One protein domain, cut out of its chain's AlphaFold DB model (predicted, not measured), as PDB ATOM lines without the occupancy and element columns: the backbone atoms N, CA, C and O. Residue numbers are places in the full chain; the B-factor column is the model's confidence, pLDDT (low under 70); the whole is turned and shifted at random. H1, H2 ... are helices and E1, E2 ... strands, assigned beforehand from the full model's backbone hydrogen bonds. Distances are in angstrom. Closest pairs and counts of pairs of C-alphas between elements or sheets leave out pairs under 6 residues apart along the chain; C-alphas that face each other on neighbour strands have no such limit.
ATOM      1  N   LYS A 170     105.358 127.541 136.762       74.12
ATOM      2  CA  LYS A 170     106.648 127.267 137.418       74.12
ATOM      3  C   LYS A 170     107.668 128.362 137.126       74.12
ATOM      4  O   LYS A 170     108.562 128.599 137.933       74.12
ATOM      5  N   PHE A 171     107.535 129.007 135.975       79.00
ATOM      6  CA  PHE A 171     108.410 130.061 135.486       79.00
ATOM      7  C   PHE A 171     107.644 131.379 135.328       79.00
ATOM      8  O   PHE A 171     106.423 131.421 135.538       79.00
ATOM      9  N   PRO A 172     108.346 132.478 134.982       76.69
ATOM     10  CA  PRO A 172     107.672 133.718 134.667       76.69
ATOM     11  C   PRO A 172     106.596 133.573 133.601       76.69
ATOM     12  O   PRO A 172     106.759 132.844 132.628       76.69
ATOM     13  N   THR A 173     105.503 134.297 133.789       78.69
ATOM     14  CA  THR A 173     104.420 134.413 132.821       78.69
ATOM     15  C   THR A 173     104.641 135.654 131.957       78.69
ATOM     16  O   THR A 173     104.895 136.740 132.487       78.69
ATOM     17  N   LEU A 174     104.517 135.510 130.638       82.69
ATOM     18  CA  LEU A 174     104.475 136.635 129.707       82.69
ATOM     19  C   LEU A 174     103.049 137.132 129.486       82.69
ATOM     20  O   LEU A 174     102.106 136.340 129.450       82.69
ATOM     21  N   TRP A 175     102.917 138.430 129.239       77.69
ATOM     22  CA  TRP A 175     101.645 139.051 128.881       77.69
ATOM     23  C   TRP A 175     101.815 139.980 127.685       77.69
ATOM     24  O   TRP A 175     102.703 140.831 127.692       77.69
ATOM     25  N   GLU A 176     100.976 139.813 126.661       69.44
ATOM     26  CA  GLU A 176     101.032 140.633 125.443       69.44
ATOM     27  C   GLU A 176     100.705 142.100 125.721       69.44
ATOM     28  O   GLU A 176     101.341 142.994 125.172       69.44
ATOM     29  N   TRP A 177      99.706 142.349 126.563       59.75
ATOM     30  CA  TRP A 177      99.300 143.689 126.941       59.75
ATOM     31  C   TRP A 177      98.292 143.654 128.086       59.75
ATOM     32  O   TRP A 177      97.571 142.675 128.264       59.75
ATOM     33  N   GLY A 178      98.195 144.772 128.803       50.28
ATOM     34  CA  GLY A 178      97.112 145.054 129.719       50.28
ATOM     35  C   GLY A 178      96.132 146.102 129.204       50.28
ATOM     36  O   GLY A 178      96.419 147.300 129.264       50.28
ATOM     37  N   ARG A 179      94.946 145.683 128.744       41.59
ATOM     38  CA  ARG A 179      93.810 146.615 128.614       41.59
ATOM     39  C   ARG A 179      93.204 146.845 129.993       41.59
ATOM     40  O   ARG A 179      93.364 146.039 130.900       41.59
ATOM     41  N   SER A 180      92.459 147.938 130.141       40.16
ATOM     42  CA  SER A 180      91.716 148.376 131.339       40.16
ATOM     43  C   SER A 180      90.584 147.430 131.797       40.16
ATOM     44  O   SER A 180      89.541 147.862 132.283       40.16
ATOM     45  N   LYS A 181      90.791 146.127 131.626       42.28
ATOM     46  CA  LYS A 181      89.914 145.010 131.942       42.28
ATOM     47  C   LYS A 181      90.654 143.897 132.707       42.28
ATOM     48  O   LYS A 181      89.980 143.053 133.274       42.28
ATOM     49  N   ASP A 182      91.982 143.952 132.862       47.56
ATOM     50  CA  ASP A 182      92.752 143.021 133.718       47.56
ATOM     51  C   ASP A 182      93.201 143.715 135.022       47.56
ATOM     52  O   ASP A 182      94.377 143.768 135.393       47.56
ATOM     53  N   PHE A 183      92.228 144.342 135.690       42.69
ATOM     54  CA  PHE A 183      92.438 145.386 136.699       42.69
ATOM     55  C   PHE A 183      93.126 144.914 137.992       42.69
ATOM     56  O   PHE A 183      93.621 145.758 138.722       42.69
ATOM     57  N   ALA A 184      93.203 143.617 138.309       40.94
ATOM     58  CA  ALA A 184      93.884 143.173 139.533       40.94
ATOM     59  C   ALA A 184      95.373 142.863 139.314       40.94
ATOM     60  O   ALA A 184      96.223 143.318 140.078       40.94
ATOM     61  N   LEU A 185      95.713 142.137 138.242       43.44
ATOM     62  CA  LEU A 185      97.092 141.703 138.000       43.44
ATOM     63  C   LEU A 185      97.960 142.838 137.435       43.44
ATOM     64  O   LEU A 185      99.101 143.013 137.862       43.44
ATOM     65  N   LEU A 186      97.417 143.659 136.527       43.47
ATOM     66  CA  LEU A 186      98.134 144.797 135.933       43.47
ATOM     67  C   LEU A 186      98.360 145.943 136.918       43.47
ATOM     68  O   LEU A 186      99.391 146.615 136.862       43.47
ATOM     69  N   TRP A 187      97.403 146.171 137.821       39.78
ATOM     70  CA  TRP A 187      97.454 147.260 138.800       39.78
ATOM     71  C   TRP A 187      98.539 147.018 139.852       39.78
ATOM     72  O   TRP A 187      99.193 147.964 140.287       39.78
ATOM     73  N   ALA A 188      98.819 145.751 140.166       38.66
ATOM     74  CA  ALA A 188      99.918 145.360 141.041       38.66
ATOM     75  C   ALA A 188     101.300 145.327 140.351       38.66
ATOM     76  O   ALA A 188     102.314 145.271 141.046       38.66
ATOM     77  N   THR A 189     101.390 145.327 139.009       43.38
ATOM     78  CA  THR A 189     102.637 144.903 138.332       43.38
ATOM     79  C   THR A 189     103.169 145.791 137.201       43.38
ATOM     80  O   THR A 189     104.379 145.726 136.951       43.38
ATOM     81  N   SER A 190     102.358 146.640 136.548       42.09
ATOM     82  CA  SER A 190     102.797 147.461 135.401       42.09
ATOM     83  C   SER A 190     103.219 148.897 135.786       42.09
ATOM     84  O   SER A 190     102.356 149.729 136.104       42.09
ATOM     85  N   PRO A 191     104.512 149.271 135.643       39.19
ATOM     86  CA  PRO A 191     105.021 150.609 135.974       39.19
ATOM     87  C   PRO A 191     104.382 151.746 135.171       39.19
ATOM     88  O   PRO A 191     104.306 152.871 135.666       39.19
ATOM     89  N   ALA A 192     103.911 151.457 133.953       40.62
ATOM     90  CA  ALA A 192     103.256 152.425 133.075       40.62
ATOM     91  C   ALA A 192     101.941 152.980 133.653       40.62
ATOM     92  O   ALA A 192     101.539 154.083 133.292       40.62
ATOM     93  N   TRP A 193     101.293 152.249 134.568       36.56
ATOM     94  CA  TRP A 193      99.975 152.606 135.102       36.56
ATOM     95  C   TRP A 193     100.026 153.144 136.532       36.56
ATOM     96  O   TRP A 193      99.305 154.087 136.848       36.56
ATOM     97  N   HIS A 194     100.893 152.598 137.390       43.41
ATOM     98  CA  HIS A 194     100.973 153.014 138.795       43.41
ATOM     99  C   HIS A 194     102.108 154.006 139.093       43.41
ATOM    100  O   HIS A 194     102.372 154.278 140.257       43.41
ATOM    101  N   GLY A 195     102.855 154.495 138.094       38.22
ATOM    102  CA  GLY A 195     103.866 155.545 138.298       38.22
ATOM    103  C   GLY A 195     104.951 155.211 139.333       38.22
ATOM    104  O   GLY A 195     105.477 156.114 139.975       38.22
ATOM    105  N   LYS A 196     105.285 153.920 139.503       45.69
ATOM    106  CA  LYS A 196     106.185 153.373 140.548       45.69
ATOM    107  C   LYS A 196     105.646 153.376 141.992       45.69
ATOM    108  O   LYS A 196     106.373 152.968 142.887       45.69
ATOM    109  N   THR A 197     104.382 153.732 142.228       37.28
ATOM    110  CA  THR A 197     103.803 153.859 143.582       37.28
ATOM    111  C   THR A 197     103.687 152.547 144.377       37.28
ATOM    112  O   THR A 197     103.784 152.602 145.594       37.28
ATOM    113  N   PHE A 198     103.560 151.380 143.727       43.16
ATOM    114  CA  PHE A 198     103.425 150.063 144.390       43.16
ATOM    115  C   PHE A 198     104.605 149.113 144.112       43.16
ATOM    116  O   PHE A 198     104.473 147.889 144.085       43.16
ATOM    117  N   LEU A 199     105.788 149.679 143.830       49.78
ATOM    118  CA  LEU A 199     106.984 148.897 143.491       49.78
ATOM    119  C   LEU A 199     107.449 148.010 144.665       49.78
ATOM    120  O   LEU A 199     107.994 146.935 144.436       49.78
ATOM    121  N   SER A 200     107.224 148.448 145.907       45.81
ATOM    122  CA  SER A 200     107.543 147.713 147.138       45.81
ATOM    123  C   SER A 200     106.721 146.431 147.276       45.81
ATOM    124  O   SER A 200     107.272 145.365 147.530       45.81
ATOM    125  N   GLU A 201     105.419 146.503 147.026       40.91
ATOM    126  CA  GLU A 201     104.466 145.394 147.086       40.91
ATOM    127  C   GLU A 201     104.726 144.379 145.960       40.91
ATOM    128  O   GLU A 201     104.595 143.167 146.151       40.91
ATOM    129  N   LYS A 202     105.203 144.860 144.803       49.19
ATOM    130  CA  LYS A 202     105.677 144.030 143.686       49.19
ATOM    131  C   LYS A 202     106.935 143.224 144.035       49.19
ATOM    132  O   LYS A 202     107.044 142.064 143.654       49.19
ATOM    133  N   ILE A 203     107.881 143.818 144.763       51.88
ATOM    134  CA  ILE A 203     109.101 143.124 145.215       51.88
ATOM    135  C   ILE A 203     108.757 142.059 146.271       51.88
ATOM    136  O   ILE A 203     109.368 140.996 146.293       51.88
ATOM    137  N   ILE A 204     107.745 142.316 147.109       42.78
ATOM    138  CA  ILE A 204     107.304 141.405 148.177       42.78
ATOM    139  C   ILE A 204     106.529 140.195 147.628       42.78
ATOM    140  O   ILE A 204     106.638 139.101 148.177       42.78
ATOM    141  N   THR A 205     105.761 140.364 146.548       44.88
ATOM    142  CA  THR A 205     104.918 139.291 145.984       44.88
ATOM    143  C   THR A 205     105.684 138.256 145.159       44.88
ATOM    144  O   THR A 205     105.147 137.180 144.921       44.88
ATOM    145  N   ASN A 206     106.934 138.533 144.758       49.25
ATOM    146  CA  ASN A 206     107.815 137.604 144.033       49.25
ATOM    147  C   ASN A 206     107.172 136.959 142.781       49.25
ATOM    148  O   ASN A 206     107.607 135.903 142.318       49.25
ATOM    149  N   SER A 207     106.127 137.588 142.232       51.16
ATOM    150  CA  SER A 207     105.371 137.062 141.101       51.16
ATOM    151  C   SER A 207     106.171 137.263 139.814       51.16
ATOM    152  O   SER A 207     106.484 138.405 139.453       51.16
ATOM    153  N   PRO A 208     106.511 136.186 139.095       58.53
ATOM    154  CA  PRO A 208     107.397 136.275 137.956       58.53
ATOM    155  C   PRO A 208     106.567 136.699 136.729       58.53
ATOM    156  O   PRO A 208     105.985 135.882 136.030       58.53
ATOM    157  N   TYR A 209     106.450 138.004 136.494       67.12
ATOM    158  CA  TYR A 209     105.711 138.583 135.363       67.12
ATOM    159  C   TYR A 209     106.659 139.347 134.438       67.12
ATOM    160  O   TYR A 209     107.518 140.098 134.907       67.12
ATOM    161  N   LEU A 210     106.461 139.208 133.127       75.00
ATOM    162  CA  LEU A 210     107.174 139.963 132.099       75.00
ATOM    163  C   LEU A 210     106.170 140.497 131.067       75.00
ATOM    164  O   LEU A 210     105.342 139.755 130.540       75.00
ATOM    165  N   GLU A 211     106.259 141.789 130.765       74.81
ATOM    166  CA  GLU A 211     105.401 142.445 129.773       74.81
ATOM    167  C   GLU A 211     106.036 142.347 128.389       74.81
ATOM    168  O   GLU A 211     107.230 142.610 128.233       74.81
ATOM    169  N   MET A 212     105.258 141.995 127.369       76.38
ATOM    170  CA  MET A 212     105.694 142.095 125.982       76.38
ATOM    171  C   MET A 212     105.531 143.532 125.492       76.38
ATOM    172  O   MET A 212     104.455 144.110 125.580       76.38
ATOM    173  N   THR A 213     106.590 144.110 124.926       69.38
ATOM    174  CA  THR A 213     106.491 145.423 124.260       69.38
ATOM    175  C   THR A 213     106.002 145.284 122.823       69.38
ATOM    176  O   THR A 213     105.406 146.198 122.260       69.38
ATOM    177  N   ASN A 214     106.269 144.131 122.212       78.00
ATOM    178  CA  ASN A 214     105.765 143.721 120.912       78.00
ATOM    179  C   ASN A 214     105.869 142.190 120.795       78.00
ATOM    180  O   ASN A 214     106.414 141.524 121.672       78.00
ATOM    181  N   LEU A 215     105.424 141.618 119.673       81.75
ATOM    182  CA  LEU A 215     105.454 140.163 119.459       81.75
ATOM    183  C   LEU A 215     106.863 139.532 119.473       81.75
ATOM    184  O   LEU A 215     106.972 138.310 119.445       81.75
ATOM    185  N   LYS A 216     107.941 140.325 119.501       83.50
ATOM    186  CA  LYS A 216     109.341 139.868 119.492       83.50
ATOM    187  C   LYS A 216     110.105 140.198 120.775       83.50
ATOM    188  O   LYS A 216     111.081 139.502 121.064       83.50
ATOM    189  N   ASN A 217     109.682 141.210 121.534       83.88
ATOM    190  CA  ASN A 217     110.419 141.757 122.672       83.88
ATOM    191  C   ASN A 217     109.593 141.767 123.964       83.88
ATOM    192  O   ASN A 217     108.374 141.919 123.946       83.88
ATOM    193  N   ILE A 218     110.299 141.671 125.088       82.38
ATOM    194  CA  ILE A 218     109.781 141.837 126.447       82.38
ATOM    195  C   ILE A 218     110.519 142.966 127.168       82.38
ATOM    196  O   ILE A 218     111.708 143.196 126.925       82.38
ATOM    197  N   LEU A 219     109.823 143.637 128.082       74.38
ATOM    198  CA  LEU A 219     110.371 144.648 128.975       74.38
ATOM    199  C   LEU A 219     110.795 144.000 130.293       74.38
ATOM    200  O   LEU A 219     109.979 143.422 131.014       74.38
ATOM    201  N   LEU A 220     112.078 144.117 130.627       75.38
ATOM    202  CA  LEU A 220     112.579 143.696 131.932       75.38
ATOM    203  C   LEU A 220     112.236 144.731 133.016       75.38
ATOM    204  O   LEU A 220     112.072 145.914 132.701       75.38
ATOM    205  N   PRO A 221     112.206 144.336 134.304       68.31
ATOM    206  CA  PRO A 221     111.978 145.264 135.414       68.31
ATOM    207  C   PRO A 221     112.948 146.454 135.443       68.31
ATOM    208  O   PRO A 221     112.573 147.535 135.894       68.31
ATOM    209  N   GLU A 222     114.170 146.287 134.923       69.12
ATOM    210  CA  GLU A 222     115.169 147.360 134.826       69.12
ATOM    211  C   GLU A 222     114.915 148.343 133.663       69.12
ATOM    212  O   GLU A 222     115.689 149.276 133.463       69.12
ATOM    213  N   GLY A 223     113.857 148.141 132.870       65.25
ATOM    214  CA  GLY A 223     113.508 148.976 131.715       65.25
ATOM    215  C   GLY A 223     114.253 148.625 130.423       65.25
ATOM    216  O   GLY A 223     114.130 149.339 129.431       65.25
ATOM    217  N   LYS A 224     115.031 147.535 130.411       75.56
ATOM    218  CA  LYS A 224     115.723 147.041 129.215       75.56
ATOM    219  C   LYS A 224     114.799 146.143 128.395       75.56
ATOM    220  O   LYS A 224     114.229 145.195 128.930       75.56
ATOM    221  N   GLU A 225     114.727 146.388 127.089       80.81
ATOM    222  CA  GLU A 225     114.064 145.475 126.158       80.81
ATOM    223  C   GLU A 225     114.992 144.342 125.722       80.81
ATOM    224  O   GLU A 225     116.156 144.559 125.364       80.81
ATOM    225  N   VAL A 226     114.470 143.119 125.737       87.00
ATOM    226  CA  VAL A 226     115.165 141.917 125.260       87.00
ATOM    227  C   VAL A 226     114.218 141.051 124.440       87.00
ATOM    228  O   VAL A 226     113.004 141.217 124.507       87.00
ATOM    229  N   THR A 227     114.746 140.112 123.657       89.88
ATOM    230  CA  THR A 227     113.900 139.239 122.833       89.88
ATOM    231  C   THR A 227     113.100 138.260 123.695       89.88
ATOM    232  O   THR A 227     113.591 137.777 124.717       89.88
ATOM    233  N   VAL A 228     111.885 137.916 123.266       88.81
ATOM    234  CA  VAL A 228     110.923 137.073 124.005       88.81
ATOM    235  C   VAL A 228     111.524 135.748 124.485       88.81
ATOM    236  O   VAL A 228     111.254 135.324 125.600       88.81
ATOM    237  N   PHE A 229     112.369 135.098 123.681       90.38
ATOM    238  CA  PHE A 229     112.983 133.802 124.026       90.38
ATOM    239  C   PHE A 229     114.373 133.919 124.673       90.38
ATOM    240  O   PHE A 229     115.073 132.914 124.794       90.38
ATOM    241  N   SER A 230     114.813 135.130 125.037       87.75
ATOM    242  CA  SER A 230     116.075 135.345 125.770       87.75
ATOM    243  C   SER A 230     115.927 135.214 127.288       87.75
ATOM    244  O   SER A 230     116.926 135.119 128.001       87.75
ATOM    245  N   ARG A 231     114.687 135.202 127.785       85.62
ATOM    246  CA  ARG A 231     114.337 134.912 129.174       85.62
ATOM    247  C   ARG A 231     113.442 133.695 129.220       85.62
ATOM    248  O   ARG A 231     112.636 133.504 128.321       85.62
ATOM    249  N   CYS A 232     113.587 132.919 130.283       86.25
ATOM    250  CA  CYS A 232     112.729 131.781 130.530       86.25
ATOM    251  C   CYS A 232     111.336 132.241 130.989       86.25
ATOM    252  O   CYS A 232     111.206 133.064 131.896       86.25
ATOM    253  N   TRP A 233     110.320 131.681 130.341       87.44
ATOM    254  CA  TRP A 233     108.905 131.744 130.686       87.44
ATOM    255  C   TRP A 233     108.224 130.450 130.217       87.44
ATOM    256  O   TRP A 233     108.674 129.822 129.256       87.44
ATOM    257  N   ASP A 234     107.147 130.034 130.872       85.25
ATOM    258  CA  ASP A 234     106.418 128.806 130.512       85.25
ATOM    259  C   ASP A 234     105.001 129.061 129.997       85.25
ATOM    260  O   ASP A 234     104.440 128.216 129.299       85.25
ATOM    261  N   THR A 235     104.444 130.233 130.288       86.94
ATOM    262  CA  THR A 235     103.075 130.595 129.937       86.94
ATOM    263  C   THR A 235     103.034 132.016 129.399       86.94
ATOM    264  O   THR A 235     103.614 132.926 129.987       86.94
ATOM    265  N   LEU A 236     102.355 132.207 128.273       88.81
ATOM    266  CA  LEU A 236     102.079 133.504 127.667       88.81
ATOM    267  C   LEU A 236     100.567 133.682 127.548       88.81
ATOM    268  O   LEU A 236      99.915 132.917 126.838       88.81
ATOM    269  N   TYR A 237     100.034 134.706 128.208       84.19
ATOM    270  CA  TYR A 237      98.661 135.165 128.026       84.19
ATOM    271  C   TYR A 237      98.628 136.283 126.979       84.19
ATOM    272  O   TYR A 237      99.308 137.304 127.101       84.19
ATOM    273  N   ILE A 238      97.866 136.063 125.914       82.81
ATOM    274  CA  ILE A 238      97.894 136.861 124.684       82.81
ATOM    275  C   ILE A 238      96.474 137.005 124.133       82.81
ATOM    276  O   ILE A 238      95.641 136.132 124.374       82.81
ATOM    277  N   GLN A 239      96.162 138.070 123.391       79.81
ATOM    278  CA  GLN A 239      94.869 138.143 122.704       79.81
ATOM    279  C   GLN A 239      94.796 137.065 121.620       79.81
ATOM    280  O   GLN A 239      95.775 136.790 120.925       79.81
ATOM    281  N   GLU A 240      93.622 136.468 121.432       79.50
ATOM    282  CA  GLU A 240      93.385 135.409 120.447       79.50
ATOM    283  C   GLU A 240      93.824 135.828 119.033       79.50
ATOM    284  O   GLU A 240      94.498 135.067 118.337       79.50
ATOM    285  N   SER A 241      93.540 137.076 118.642       77.44
ATOM    286  CA  SER A 241      93.961 137.650 117.356       77.44
ATOM    287  C   SER A 241      95.480 137.690 117.175       77.44
ATOM    288  O   SER A 241      95.985 137.530 116.064       77.44
ATOM    289  N   SER A 242      96.215 137.890 118.263       79.19
ATOM    290  CA  SER A 242      97.670 138.007 118.263       79.19
ATOM    291  C   SER A 242      98.375 136.677 118.480       79.19
ATOM    292  O   SER A 242      99.520 136.511 118.059       79.19
ATOM    293  N   ALA A 243      97.696 135.698 119.080       85.81
ATOM    294  CA  ALA A 243      98.232 134.367 119.328       85.81
ATOM    295  C   ALA A 243      98.679 133.689 118.024       85.81
ATOM    296  O   ALA A 243      99.792 133.165 117.934       85.81
ATOM    297  N   ALA A 244      97.855 133.774 116.975       83.62
ATOM    298  CA  ALA A 244      98.182 133.232 115.657       83.62
ATOM    299  C   ALA A 244      99.401 133.931 115.017       83.62
ATOM    300  O   ALA A 244     100.281 133.277 114.446       83.62
ATOM    301  N   LEU A 245      99.495 135.257 115.153       84.69
ATOM    302  CA  LEU A 245     100.637 136.041 114.669       84.69
ATOM    303  C   LEU A 245     101.920 135.684 115.426       84.69
ATOM    304  O   LEU A 245     102.980 135.526 114.827       84.69
ATOM    305  N   PHE A 246     101.823 135.494 116.737       88.88
ATOM    306  CA  PHE A 246     102.956 135.111 117.566       88.88
ATOM    307  C   PHE A 246     103.483 133.710 117.225       88.88
ATOM    308  O   PHE A 246     104.697 133.531 117.092       88.88
ATOM    309  N   VAL A 247     102.588 132.732 117.037       91.31
ATOM    310  CA  VAL A 247     102.952 131.362 116.636       91.31
ATOM    311  C   VAL A 247     103.595 131.352 115.247       91.31
ATOM    312  O   VAL A 247     104.658 130.757 115.066       91.31
ATOM    313  N   SER A 248     103.006 132.059 114.280       86.38
ATOM    314  CA  SER A 248     103.544 132.146 112.913       86.38
ATOM    315  C   SER A 248     104.878 132.891 112.826       86.38
ATOM    316  O   SER A 248     105.712 132.545 111.992       86.38
ATOM    317  N   ALA A 249     105.133 133.857 113.714       86.38
ATOM    318  CA  ALA A 249     106.426 134.533 113.816       86.38
ATOM    319  C   ALA A 249     107.541 133.637 114.392       86.38
ATOM    320  O   ALA A 249     108.723 133.940 114.218       86.38
ATOM    321  N   HIS A 250     107.190 132.527 115.055       88.44
ATOM    322  CA  HIS A 250     108.135 131.629 115.728       88.44
ATOM    323  C   HIS A 250     107.917 130.147 115.367       88.44
ATOM    324  O   HIS A 250     107.799 129.304 116.264       88.44
ATOM    325  N   PRO A 251     107.949 129.776 114.072       85.44
ATOM    326  CA  PRO A 251     107.596 128.426 113.621       85.44
ATOM    327  C   PRO A 251     108.535 127.353 114.193       85.44
ATOM    328  O   PRO A 251     108.112 126.255 114.544       85.44
ATOM    329  N   ASN A 252     109.807 127.704 114.401       85.44
ATOM    330  CA  ASN A 252     110.836 126.800 114.924       85.44
ATOM    331  C   ASN A 252     110.679 126.479 116.423       85.44
ATOM    332  O   ASN A 252     111.504 125.760 116.985       85.44
ATOM    333  N   ARG A 253     109.679 127.056 117.101       84.88
ATOM    334  CA  ARG A 253     109.440 126.861 118.537       84.88
ATOM    335  C   ARG A 253     108.340 125.844 118.841       84.88
ATOM    336  O   ARG A 253     108.191 125.505 120.009       84.88
ATOM    337  N   GLY A 254     107.616 125.350 117.831       84.75
ATOM    338  CA  GLY A 254     106.566 124.339 118.015       84.75
ATOM    339  C   GLY A 254     105.448 124.794 118.957       84.75
ATOM    340  O   GLY A 254     104.952 124.002 119.751       84.75
ATOM    341  N   LEU A 255     105.114 126.085 118.924       91.56
ATOM    342  CA  LEU A 255     104.135 126.689 119.822       91.56
ATOM    343  C   LEU A 255     102.718 126.452 119.306       91.56
ATOM    344  O   LEU A 255     102.469 126.490 118.102       91.56
ATOM    345  N   ALA A 256     101.790 126.280 120.237       92.19
ATOM    346  CA  ALA A 256     100.359 126.252 119.984       92.19
ATOM    347  C   ALA A 256      99.660 127.144 121.012       92.19
ATOM    348  O   ALA A 256     100.190 127.368 122.104       92.19
ATOM    349  N   PHE A 257      98.481 127.648 120.654       91.75
ATOM    350  CA  PHE A 257      97.647 128.427 121.559       91.75
ATOM    351  C   PHE A 257      96.307 127.733 121.788       91.75
ATOM    352  O   PHE A 257      95.803 127.024 120.918       91.75
ATOM    353  N   THR A 258      95.732 127.958 122.964       92.50
ATOM    354  CA  THR A 258      94.364 127.552 123.301       92.50
ATOM    355  C   THR A 258      93.596 128.767 123.792       92.50
ATOM    356  O   THR A 258      94.162 129.635 124.454       92.50
ATOM    357  N   THR A 259      92.322 128.872 123.427       87.62
ATOM    358  CA  THR A 259      91.469 129.977 123.863       87.62
ATOM    359  C   THR A 259      90.987 129.737 125.289       87.62
ATOM    360  O   THR A 259      90.630 128.617 125.659       87.62
ATOM    361  N   ILE A 260      90.975 130.792 126.103       81.19
ATOM    362  CA  ILE A 260      90.484 130.730 127.478       81.19
ATOM    363  C   ILE A 260      88.984 131.052 127.450       81.19
ATOM    364  O   ILE A 260      88.601 132.175 127.099       81.19
ATOM    365  N   PRO A 261      88.107 130.096 127.803       82.19
ATOM    366  CA  PRO A 261      86.670 130.278 127.666       82.19
ATOM    367  C   PRO A 261      86.155 131.407 128.566       82.19
ATOM    368  O   PRO A 261      86.630 131.599 129.682       82.19
ATOM    369  N   LEU A 262      85.127 132.119 128.093       76.00
ATOM    370  CA  LEU A 262      84.415 133.160 128.852       76.00
ATOM    371  C   LEU A 262      85.302 134.333 129.329       76.00
ATOM    372  O   LEU A 262      84.976 134.978 130.328       76.00
ATOM    373  N   THR A 263      86.383 134.625 128.600       71.31
ATOM    374  CA  THR A 263      87.266 135.794 128.789       71.31
ATOM    375  C   THR A 263      87.094 136.814 127.650       71.31
ATOM    376  O   THR A 263      86.294 136.591 126.737       71.31
ATOM    377  N   ASP A 264      87.797 137.953 127.693       69.19
ATOM    378  CA  ASP A 264      87.792 138.977 126.627       69.19
ATOM    379  C   ASP A 264      88.689 138.563 125.442       69.19
ATOM    380  O   ASP A 264      89.644 139.256 125.106       69.19
ATOM    381  N   HIS A 265      88.402 137.401 124.840       76.94
ATOM    382  CA  HIS A 265      89.189 136.808 123.747       76.94
ATOM    383  C   HIS A 265      90.662 136.575 124.113       76.94
ATOM    384  O   HIS A 265      91.564 136.825 123.313       76.94
ATOM    385  N   MET A 266      90.914 136.099 125.334       79.00
ATOM    386  CA  MET A 266      92.261 135.735 125.764       79.00
ATOM    387  C   MET A 266      92.594 134.310 125.335       79.00
ATOM    388  O   MET A 266      91.760 133.404 125.374       79.00
ATOM    389  N   ALA A 267      93.846 134.109 124.957       85.88
ATOM    390  CA  ALA A 267      94.442 132.826 124.658       85.88
ATOM    391  C   ALA A 267      95.677 132.607 125.534       85.88
ATOM    392  O   ALA A 267      96.309 133.551 126.017       85.88
ATOM    393  N   VAL A 268      96.026 131.341 125.724       89.25
ATOM    394  CA  VAL A 268      97.234 130.918 126.422       89.25
ATOM    395  C   VAL A 268      98.137 130.138 125.479       89.25
ATOM    396  O   VAL A 268      97.680 129.283 124.716       89.25
ATOM    397  N   ILE A 269      99.430 130.439 125.540       91.81
ATOM    398  CA  ILE A 269     100.502 129.723 124.856       91.81
ATOM    399  C   ILE A 269     101.423 129.142 125.916       91.81
ATOM    400  O   ILE A 269     101.976 129.875 126.736       91.81
ATOM    401  N   HIS A 270     101.633 127.831 125.863       91.69
ATOM    402  CA  HIS A 270     102.615 127.165 126.711       91.69
ATOM    403  C   HIS A 270     103.948 127.032 125.983       91.69
ATOM    404  O   HIS A 270     103.998 126.742 124.783       91.69
ATOM    405  N   SER A 271     105.043 127.240 126.710       89.31
ATOM    406  CA  SER A 271     106.390 127.119 126.173       89.31
ATOM    407  C   SER A 271     107.274 126.230 127.027       89.31
ATOM    408  O   SER A 271     107.388 126.397 128.234       89.31
ATOM    409  N   ASN A 272     107.992 125.328 126.360       84.94
ATOM    410  CA  ASN A 272     108.923 124.402 127.006       84.94
ATOM    411  C   ASN A 272     110.388 124.852 126.861       84.94
ATOM    412  O   ASN A 272     111.308 124.090 127.147       84.94
ATOM    413  N   HIS A 273     110.642 126.077 126.385       85.19
ATOM    414  CA  HIS A 273     111.999 126.536 126.057       85.19
ATOM    415  C   HIS A 273     112.892 126.783 127.288       85.19
ATOM    416  O   HIS A 273     114.112 126.881 127.148       85.19
ATOM    417  N   CYS A 274     112.295 126.837 128.480       79.38
ATOM    418  CA  CYS A 274     112.988 126.952 129.760       79.38
ATOM    419  C   CYS A 274     113.883 125.762 130.106       79.38
ATOM    420  O   CYS A 274     114.813 125.932 130.880       79.38
ATOM    421  N   SER A 275     113.699 124.585 129.496       67.00
ATOM    422  CA  SER A 275     114.578 123.428 129.742       67.00
ATOM    423  C   SER A 275     116.043 123.655 129.326       67.00
ATOM    424  O   SER A 275     116.893 122.803 129.569       67.00
ATOM    425  N   ARG A 276     116.338 124.782 128.660       57.69
ATOM    426  CA  ARG A 276     117.679 125.221 128.240       57.69
ATOM    427  C   ARG A 276     118.280 126.318 129.128       57.69
ATOM    428  O   ARG A 276     119.399 126.743 128.857       57.69
ATOM    429  N   PHE A 277     117.549 126.784 130.138       56.59
ATOM    430  CA  PHE A 277     117.991 127.781 131.109       56.59
ATOM    431  C   PHE A 277     118.096 127.091 132.483       56.59
ATOM    432  O   PHE A 277     117.055 126.862 133.096       56.59
TER     433      PHE A 277
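What this domain is: This is residues 170 to 277 of the 278 residues of an uncharacterized protein of candidate division WWE3 bacterium RIFCSPHIGHO2_01_FULL_42_13 (UniProt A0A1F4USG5). A strongly twisted, curled sheet of seven short strands runs through the model, with E1 in its middle, the helix H4 packed on one face near the E7 and E6 end, and a loose group of three short helices, H1, H2 and H3, off to one side, where H1 only grazes the sheet. H5, a short helix at the end of the printed part, is not on the sheet. The printed part has 108 residues with five named helices and seven named strands, in the order E1 H1 H2 H3 E2 E3 E4 E5 H4 E6 E7 H5, and its class is mixed, helices and strands. The sheet is mixed, in the order E4, E3, E2, E1, E5, E7, E6. The whole is compact, with a radius of gyration of the C-alphas of 13.8 A and spans of 39 by 34 by 23 A.

How they stand to each other: E1, residues 173 to 175, is an inner strand and parallel to both its neighbours, E2, residues 209 to 214, and E5, residues 235 to 239. N 212 and O 175 are 2.8 A apart, within hydrogen-bond range, and so are N 174 and O 235, at 2.8 A. E1, the helices H1, residues 185 to 189, H2, residues 191 to 194, and H3, residues 199 to 205, and then E2 make a strand-helix-strand unit, two parallel neighbour strands with helices between. H1 and H3 touch, the closest C-alphas being those of Thr 189 and Lys 202, 6.2 A apart. H1 and H2 are close but not clearly touching, with the C-alphas of Trp 187 and His 194 closest at 6.7 A. H2 and H3 are not on the sheet. The pairing of E2 is staggered: it pairs with E1 over residues 209 to 211 and with E3, residues 217 to 219, over residues 211 to 214. E2, E3 and E4, residues 225 to 227, form a meander, each strand the antiparallel neighbour of the one before; E2 and E3 are a hairpin, as are E3 and E4. N 219 and O 211 are 2.8 A apart, and N 218 and O 226 also 2.8 A. E5, H4, residues 240 to 249, and E6, residues 257 to 259, make a split strand-helix-strand unit, with E7, residues 266 to 270, between its two strands and a right-handed crossover. H4 is on one face of the sheet, in two layers, a helix over a sheet; the closest C-alphas of H4 and E7 are those of Glu 240 and Ala 267, 5.1 A apart. E7 is antiparallel to E5, with N 236 and O 269 at 2.8 A, and makes a hairpin with E6, with N 268 and O 258 at 2.8 A. H5, residues 273 to 276, touches no helix. In H1 and H3 every O i to N i+4 pair is within hydrogen-bond range, in H4 4 of 6 are, and H2 and H5 are too short for such a pair.

Where its parts are: E1 begins at C-alpha 173, at (104.420, 134.413, 132.821). H3 is 10.1 A long from first to last C-alpha, E2 15.3 A, E5 13.3 A, H4 14.7 A and E7 13.5 A. H4 begins at C-alpha 240, at (93.385, 135.409, 120.447), and H5 ends at C-alpha 276, at (117.679, 125.221, 128.240).

The domain as a whole: The two C-alphas farthest apart are those of Thr 197 and Asn 252, 40.0 A. The printed part has no cut, and no link is long. The mean pLDDT of the printed part is 70.3; 42 residues are under 70, among them residues 176 to 209.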